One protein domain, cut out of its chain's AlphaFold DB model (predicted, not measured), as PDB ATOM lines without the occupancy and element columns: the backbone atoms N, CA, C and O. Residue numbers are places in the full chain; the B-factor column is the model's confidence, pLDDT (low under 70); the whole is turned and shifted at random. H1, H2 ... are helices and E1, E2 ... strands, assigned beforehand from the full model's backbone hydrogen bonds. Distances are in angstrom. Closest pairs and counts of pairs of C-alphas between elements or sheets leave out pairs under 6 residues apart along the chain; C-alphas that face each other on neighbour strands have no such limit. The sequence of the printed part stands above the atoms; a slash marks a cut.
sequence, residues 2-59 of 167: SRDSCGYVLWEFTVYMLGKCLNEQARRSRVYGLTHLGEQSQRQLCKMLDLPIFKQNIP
ATOM      1  N   SER A   2       2.395  39.155 -30.979       54.03
ATOM      2  CA  SER A   2       1.093  38.792 -30.400       54.03
ATOM      3  C   SER A   2       0.073  38.572 -31.527       54.03
ATOM      4  O   SER A   2       0.264  39.040 -32.651       54.03
ATOM      5  N   ARG A   3      -1.016  37.836 -31.261       56.22
ATOM      6  CA  ARG A   3      -2.095  37.642 -32.253       56.22
ATOM      7  C   ARG A   3      -2.720  38.965 -32.700       56.22
ATOM      8  O   ARG A   3      -3.159  39.056 -33.844       56.22
ATOM      9  N   ASP A   4      -2.704  39.964 -31.826       58.84
ATOM     10  CA  ASP A   4      -3.261  41.290 -32.090       58.84
ATOM     11  C   ASP A   4      -2.415  42.048 -33.123       58.84
ATOM     12  O   ASP A   4      -2.964  42.719 -33.994       58.84
ATOM     13  N   SER A   5      -1.091  41.835 -33.125       65.81
ATOM     14  CA  SER A   5      -0.179  42.429 -34.112       65.81
ATOM     15  C   SER A   5      -0.462  41.938 -35.537       65.81
ATOM     16  O   SER A   5      -0.489  42.729 -36.475       65.81
ATOM     17  N   CYS A   6      -0.701  40.634 -35.721       73.12
ATOM     18  CA  CYS A   6      -0.980  40.076 -37.050       73.12
ATOM     19  C   CYS A   6      -2.369  40.475 -37.566       73.12
ATOM     20  O   CYS A   6      -2.538  40.671 -38.766       73.12
ATOM     21  N   GLY A   7      -3.361  40.585 -36.674       78.44
ATOM     22  CA  GLY A   7      -4.707  41.026 -37.042       78.44
ATOM     23  C   GLY A   7      -4.715  42.450 -37.597       78.44
ATOM     24  O   GLY A   7      -5.345  42.692 -38.623       78.44
ATOM     25  N   TYR A   8      -3.962  43.353 -36.963       84.31
ATOM     26  CA  TYR A   8      -3.814  44.738 -37.408       84.31
ATOM     27  C   TYR A   8      -3.151  44.840 -38.792       84.31
ATOM     28  O   TYR A   8      -3.717  45.451 -39.693       84.31
ATOM     29  N   VAL A   9      -2.025  44.146 -39.010       86.88
ATOM     30  CA  VAL A   9      -1.338  44.135 -40.320       86.88
ATOM     31  C   VAL A   9      -2.247  43.595 -41.430       86.88
ATOM     32  O   VAL A   9      -2.309  44.158 -42.520       86.88
ATOM     33  N   LEU A  10      -2.988  42.514 -41.169       87.50
ATOM     34  CA  LEU A  10      -3.922  41.956 -42.153       87.50
ATOM     35  C   LEU A  10      -5.097  42.898 -42.440       87.50
ATOM     36  O   LEU A  10      -5.577  42.950 -43.575       87.50
ATOM     37  N   TRP A  11      -5.557  43.645 -41.435       87.19
ATOM     38  CA  TRP A  11      -6.564  44.682 -41.625       87.19
ATOM     39  C   TRP A  11      -6.037  45.801 -42.528       87.19
ATOM     40  O   TRP A  11      -6.686  46.095 -43.528       87.19
ATOM     41  N   GLU A  12      -4.837  46.334 -42.273       91.50
ATOM     42  CA  GLU A  12      -4.213  47.356 -43.130       91.50
ATOM     43  C   GLU A  12      -4.041  46.860 -44.569       91.50
ATOM     44  O   GLU A  12      -4.419  47.548 -45.514       91.50
ATOM     45  N   PHE A  13      -3.560  45.626 -44.753       92.06
ATOM     46  CA  PHE A  13      -3.456  45.011 -46.081       92.06
ATOM     47  C   PHE A  13      -4.801  44.974 -46.804       92.06
ATOM     48  O   PHE A  13      -4.850  45.163 -48.016       92.06
ATOM     49  N   THR A  14      -5.888  44.728 -46.076       91.44
ATOM     50  CA  THR A  14      -7.232  44.697 -46.658       91.44
ATOM     51  C   THR A  14      -7.711  46.111 -47.008       91.44
ATOM     52  O   THR A  14      -8.234  46.316 -48.100       91.44
ATOM     53  N   VAL A  15      -7.480  47.094 -46.130       92.88
ATOM     54  CA  VAL A  15      -7.842  48.511 -46.341       92.88
ATOM     55  C   VAL A  15      -7.138  49.097 -47.564       92.88
ATOM     56  O   VAL A  15      -7.774  49.758 -48.380       92.88
ATOM     57  N   TYR A  16      -5.850  48.801 -47.739       93.31
ATOM     58  CA  TYR A  16      -5.066  49.256 -48.891       93.31
ATOM     59  C   TYR A  16      -5.196  48.345 -50.122       93.31
ATOM     60  O   TYR A  16      -4.427  48.478 -51.072       93.31
ATOM     61  N   MET A  17      -6.151  47.406 -50.122       92.75
ATOM     62  CA  MET A  17      -6.392  46.457 -51.216       92.75
ATOM     63  C   MET A  17      -5.162  45.623 -51.612       92.75
ATOM     64  O   MET A  17      -5.084  45.138 -52.739       92.75
ATOM     65  N   LEU A  18      -4.203  45.424 -50.705       93.75
ATOM     66  CA  LEU A  18      -3.021  44.576 -50.899       93.75
ATOM     67  C   LEU A  18      -3.327  43.102 -50.604       93.75
ATOM     68  O   LEU A  18      -2.725  42.200 -51.184       93.75
ATOM     69  N   GLY A  19      -4.278  42.840 -49.712       92.50
ATOM     70  CA  GLY A  19      -4.735  41.500 -49.360       92.50
ATOM     71  C   GLY A  19      -6.252  41.378 -49.402       92.50
ATOM     72  O   GLY A  19      -6.973  42.369 -49.328       92.50
ATOM     73  N   LYS A  20      -6.743  40.143 -49.506       92.25
ATOM     74  CA  LYS A  20      -8.168  39.815 -49.395       92.25
ATOM     75  C   LYS A  20      -8.386  38.548 -48.578       92.25
ATOM     76  O   LYS A  20      -7.551  37.641 -48.595       92.25
ATOM     77  N   CYS A  21      -9.516  38.480 -47.877       90.50
ATOM     78  CA  CYS A  21      -9.949  37.268 -47.184       90.50
ATOM     79  C   CYS A  21     -10.475  36.267 -48.221       90.50
ATOM     80  O   CYS A  21     -11.369  36.594 -48.990       90.50
ATOM     81  N   LEU A  22      -9.915  35.059 -48.264       89.06
ATOM     82  CA  LEU A  22     -10.311  34.011 -49.212       89.06
ATOM     83  C   LEU A  22     -11.553  33.234 -48.743       89.06
ATOM     84  O   LEU A  22     -12.204  32.583 -49.549       89.06
ATOM     85  N   ASN A  23     -11.876  33.301 -47.449       89.69
ATOM     86  CA  ASN A  23     -13.072  32.724 -46.833       89.69
ATOM     87  C   ASN A  23     -13.808  33.787 -46.006       89.69
ATOM     88  O   ASN A  23     -13.727  33.831 -44.777       89.69
ATOM     89  N   GLU A  24     -14.458  34.716 -46.699       86.94
ATOM     90  CA  GLU A  24     -15.067  35.919 -46.121       86.94
ATOM     91  C   GLU A  24     -16.079  35.617 -45.009       86.94
ATOM     92  O   GLU A  24     -16.180  36.373 -44.038       86.94
ATOM     93  N   GLN A  25     -16.774  34.478 -45.089       85.00
ATOM     94  CA  GLN A  25     -17.781  34.094 -44.097       85.00
ATOM     95  C   GLN A  25     -17.166  33.492 -42.824       85.00
ATOM     96  O   GLN A  25     -17.845  33.306 -41.804       85.00
ATOM     97  N   ALA A  26     -15.861  33.210 -42.821       84.12
ATOM     98  CA  ALA A  26     -15.192  32.615 -41.681       84.12
ATOM     99  C   ALA A  26     -15.034  33.619 -40.525       84.12
ATOM    100  O   ALA A  26     -14.348  34.639 -40.612       84.12
ATOM    101  N   ARG A  27     -15.610  33.288 -39.362       80.12
ATOM    102  CA  ARG A  27     -15.376  34.030 -38.103       80.12
ATOM    103  C   ARG A  27     -14.064  33.648 -37.411       80.12
ATOM    104  O   ARG A  27     -13.568  34.385 -36.567       80.12
ATOM    105  N   ARG A  28     -13.528  32.464 -37.712       78.50
ATOM    106  CA  ARG A  28     -12.275  31.919 -37.164       78.50
ATOM    107  C   ARG A  28     -11.511  31.231 -38.286       78.50
ATOM    108  O   ARG A  28     -12.137  30.712 -39.201       78.50
ATOM    109  N   SER A  29     -10.183  31.201 -38.181       81.75
ATOM    110  CA  SER A  29      -9.307  30.618 -39.210       81.75
ATOM    111  C   SER A  29      -9.498  31.272 -40.585       81.75
ATOM    112  O   SER A  29      -9.599  30.583 -41.601       81.75
ATOM    113  N   ARG A  30      -9.570  32.610 -40.603       86.69
ATOM    114  CA  ARG A  30      -9.564  33.387 -41.845       86.69
ATOM    115  C   ARG A  30      -8.257  33.156 -42.590       86.69
ATOM    116  O   ARG A  30      -7.187  33.147 -41.980       86.69
ATOM    117  N   VAL A  31      -8.368  32.961 -43.891       86.81
ATOM    118  CA  VAL A  31      -7.251  32.797 -44.810       86.81
ATOM    119  C   VAL A  31      -7.171  34.061 -45.639       86.81
ATOM    120  O   VAL A  31      -8.178  34.506 -46.178       86.81
ATOM    121  N   TYR A  32      -5.979  34.632 -45.734       88.31
ATOM    122  CA  TYR A  32      -5.730  35.817 -46.538       88.31
ATOM    123  C   TYR A  32      -4.788  35.463 -47.683       88.31
ATOM    124  O   TYR A  32      -3.840  34.702 -47.492       88.31
ATOM    125  N   GLY A  33      -5.065  36.014 -48.859       88.69
ATOM    126  CA  GLY A  33      -4.188  35.969 -50.024       88.69
ATOM    127  C   GLY A  33      -3.880  37.383 -50.499       88.69
ATOM    128  O   GLY A  33      -4.625  38.316 -50.185       88.69
ATOM    129  N   LEU A  34      -2.790  37.547 -51.247       90.62
ATOM    130  CA  LEU A  34      -2.508  38.822 -51.904       90.62
ATOM    131  C   LEU A  34      -3.509  39.067 -53.039       90.62
ATOM    132  O   LEU A  34      -4.004  38.139 -53.681       90.62
ATOM    133  N   THR A  35      -3.827  40.335 -53.266       91.62
ATOM    134  CA  THR A  35      -4.498  40.775 -54.492       91.62
ATOM    135  C   THR A  35      -3.466  40.956 -55.604       91.62
ATOM    136  O   THR A  35      -2.261  40.896 -55.362       91.62
ATOM    137  N   HIS A  36      -3.919  41.267 -56.822       90.94
ATOM    138  CA  HIS A  36      -2.996  41.622 -57.897       90.94
ATOM    139  C   HIS A  36      -2.108  42.826 -57.534       90.94
ATOM    140  O   HIS A  36      -0.904  42.796 -57.780       90.94
ATOM    141  N   LEU A  37      -2.683  43.848 -56.889       93.56
ATOM    142  CA  LEU A  37      -1.932  45.003 -56.400       93.56
ATOM    143  C   LEU A  37      -0.911  44.582 -55.335       93.56
ATOM    144  O   LEU A  37       0.257  44.941 -55.434       93.56
ATOM    145  N   GLY A  38      -1.320  43.754 -54.369       92.75
ATOM    146  CA  GLY A  38      -0.419  43.229 -53.344       92.75
ATOM    147  C   GLY A  38       0.744  42.419 -53.910       92.75
ATOM    148  O   GLY A  38       1.874  42.563 -53.449       92.75
ATOM    149  N   GLU A  39       0.501  41.606 -54.938       90.81
ATOM    150  CA  GLU A  39       1.557  40.874 -55.643       90.81
ATOM    151  C   GLU A  39       2.538  41.813 -56.351       90.81
ATOM    152  O   GLU A  39       3.749  41.595 -56.298       90.81
ATOM    153  N   GLN A  40       2.044  42.862 -57.012       91.75
ATOM    154  CA  GLN A  40       2.902  43.860 -57.652       91.75
ATOM    155  C   GLN A  40       3.749  44.608 -56.616       91.75
ATOM    156  O   GLN A  40       4.969  44.693 -56.775       91.75
ATOM    157  N   SER A  41       3.129  45.072 -55.526       92.00
ATOM    158  CA  SER A  41       3.822  45.739 -54.421       92.00
ATOM    159  C   SER A  41       4.883  44.837 -53.796       92.00
ATOM    160  O   SER A  41       6.001  45.286 -53.556       92.00
ATOM    161  N   GLN A  42       4.582  43.549 -53.598       90.50
ATOM    162  CA  GLN A  42       5.556  42.573 -53.112       90.50
ATOM    163  C   GLN A  42       6.745  42.446 -54.070       90.50
ATOM    164  O   GLN A  42       7.887  42.505 -53.628       90.50
ATOM    165  N   ARG A  43       6.502  42.287 -55.379       90.88
ATOM    166  CA  ARG A  43       7.582  42.168 -56.375       90.88
ATOM    167  C   ARG A  43       8.471  43.408 -56.389       90.88
ATOM    168  O   ARG A  43       9.691  43.272 -56.462       90.88
ATOM    169  N   GLN A  44       7.875  44.595 -56.300       92.25
ATOM    170  CA  GLN A  44       8.614  45.853 -56.246       92.25
ATOM    171  C   GLN A  44       9.458  45.949 -54.972       92.25
ATOM    172  O   GLN A  44      10.652  46.225 -55.064       92.25
ATOM    173  N   LEU A  45       8.870  45.656 -53.809       91.12
ATOM    174  CA  LEU A  45       9.568  45.658 -52.524       91.12
ATOM    175  C   LEU A  45      10.738  44.665 -52.523       91.12
ATOM    176  O   LEU A  45      11.850  45.022 -52.146       91.12
ATOM    177  N   CYS A  46      10.508  43.438 -52.999       90.69
ATOM    178  CA  CYS A  46      11.545  42.416 -53.118       90.69
ATOM    179  C   CYS A  46      12.690  42.882 -54.020       90.69
ATOM    180  O   CYS A  46      13.846  42.752 -53.640       90.69
ATOM    181  N   LYS A  47      12.388  43.489 -55.176       91.81
ATOM    182  CA  LYS A  47      13.412  44.032 -56.079       91.81
ATOM    183  C   LYS A  47      14.211  45.170 -55.437       91.81
ATOM    184  O   LYS A  47      15.419  45.233 -55.621       91.81
ATOM    185  N   MET A  48      13.550  46.072 -54.710       94.06
ATOM    186  CA  MET A  48      14.207  47.205 -54.043       94.06
ATOM    187  C   MET A  48      15.144  46.769 -52.915       94.06
ATOM    188  O   MET A  48      16.144  47.433 -52.671       94.06
ATOM    189  N   LEU A  49      14.807  45.678 -52.226       93.06
ATOM    190  CA  LEU A  49      15.552  45.163 -51.077       93.06
ATOM    191  C   LEU A  49      16.476  43.984 -51.422       93.06
ATOM    192  O   LEU A  49      17.019  43.370 -50.510       93.06
ATOM    193  N   ASP A  50      16.618  43.649 -52.708       91.44
ATOM    194  CA  ASP A  50      17.351  42.471 -53.199       91.44
ATOM    195  C   ASP A  50      16.931  41.152 -52.511       91.44
ATOM    196  O   ASP A  50      17.735  40.298 -52.141       91.44
ATOM    197  N   LEU A  51      15.621  40.995 -52.297       89.38
ATOM    198  CA  LEU A  51      15.020  39.815 -51.680       89.38
ATOM    199  C   LEU A  51      14.431  38.871 -52.737       89.38
ATOM    200  O   LEU A  51      13.876  39.323 -53.745       89.38
ATOM    201  N   PRO A  52      14.442  37.548 -52.490       84.94
ATOM    202  CA  PRO A  52      13.798  36.593 -53.380       84.94
ATOM    203  C   PRO A  52      12.286  36.839 -53.452       84.94
ATOM    204  O   PRO A  52      11.612  37.026 -52.435       84.94
ATOM    205  N   ILE A  53      11.734  36.786 -54.667       79.75
ATOM    206  CA  ILE A  53      10.289  36.897 -54.880       79.75
ATOM    207  C   ILE A  53       9.611  35.648 -54.320       79.75
ATOM    208  O   ILE A  53       9.857  34.525 -54.767       79.75
ATOM    209  N   PHE A  54       8.701  35.846 -53.373       76.69
ATOM    210  CA  PHE A  54       7.931  34.751 -52.805       76.69
ATOM    211  C   PHE A  54       6.760  34.395 -53.725       76.69
ATOM    212  O   PHE A  54       5.723  35.059 -53.727       76.69
ATOM    213  N   LYS A  55       6.908  33.330 -54.517       72.31
ATOM    214  CA  LYS A  55       5.830  32.846 -55.384       72.31
ATOM    215  C   LYS A  55       4.780  32.115 -54.546       72.31
ATOM    216  O   LYS A  55       5.016  31.003 -54.074       72.31
ATOM    217  N   GLN A  56       3.615  32.730 -54.362       67.19
ATOM    218  CA  GLN A  56       2.491  32.071 -53.701       67.19
ATOM    219  C   GLN A  56       1.850  31.067 -54.664       67.19
ATOM    220  O   GLN A  56       1.184  31.449 -55.620       67.19
ATOM    221  N   ASN A  57       2.027  29.772 -54.403       72.00
ATOM    222  CA  ASN A  57       1.176  28.744 -54.999       72.00
ATOM    223  C   ASN A  57      -0.077  28.613 -54.132       72.00
ATOM    224  O   ASN A  57      -0.113  27.806 -53.203       72.00
ATOM    225  N   ILE A  58      -1.080  29.450 -54.408       74.81
ATOM    226  CA  ILE A  58      -2.398  29.331 -53.784       74.81
ATOM    227  C   ILE A  58      -3.075  28.107 -54.419       74.81
ATOM    228  O   ILE A  58      -3.321  28.116 -55.625       74.81
ATOM    229  N   PRO A  59      -3.325  27.029 -53.659       79.31
ATOM    230  CA  PRO A  59      -3.963  25.843 -54.206       79.31
ATOM    231  C   PRO A  59      -5.399  26.171 -54.623       79.31
ATOM    232  O   PRO A  59      -6.091  26.921 -53.930       79.31
TER     233      PRO A  59
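This is residues 2 to 59 of the 167 residues of an uncharacterized protein of Planctomycetales bacterium zrk34 (UniProt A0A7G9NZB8). A very small two-stranded hairpin, E1 and E2, forms the junction of the model, and two helices spread from it like two arms, H1 with its last part near the hairpin and H2 with its first part. Residues 2 to 9 at the far end of H1 stick out, the loop of residues 22 to 31 between the strands reaches away to the side opposite H2, and residues 49 to 59 fold back beside H2 as a tail. The printed part has 58 residues with two named helices and two named strands, in the order H1, E1, E2, H2; the sheet E1 - E2 is antiparallel and the class is mostly helix. The whole is only just loose, close to compact, with a radius of gyration of the C-alphas of 12.5 A and spans of 36 by 27 by 18 A.

Strand E1 is residues 19 to 21, 7.1 A from first to last C-alpha, beginning at C-alpha 19 at (-4.735, 41.500, -49.360). Strand E2 is residues 32 to 34, 6.9 A long. Helix H1 is residues 3 to 15, 18.7 A long, from C-alpha 3 at (-2.095, 37.642, -32.253). Helix H2 is residues 36 to 48, 18.5 A long, ending at C-alpha 48 at (14.207, 47.205, -54.043).

E1 and E2 are a hairpin of antiparallel neighbours, with 147 degrees between their directions. N 20 and O 33 are 2.9 A apart and N 33 and O 20 are 3.0 A apart, both within hydrogen-bond range. C-alphas 19 and 34 face each other at 4.3 A. The closest C-alphas of H1 and E1 are those of Phe 13 and Gly 19, 5.0 A apart. The closest of H1 and E2 are those of Leu 10 and Tyr 32, 7.8 A apart. The closest C-alphas of E1 and H2 are those of Gly 19 and Gly 38, 6.1 A apart. H1 and H2 are only just apart, with 8.1 A between their closest C-alphas. In H1 and H2 every O i to N i+4 pair is within hydrogen-bond range.

The two C-alphas farthest apart are those of Gln 25 and Asp 50, at 37.2 A. The printed part has no cut. The links from H1 to E1 and from E2 to H2 are tight, and the link from E1 to E2, with 10 residues, is short; no link is long. The mean pLDDT of the printed part is 85.1; residues 2 to 5 and residue 56 are under 70.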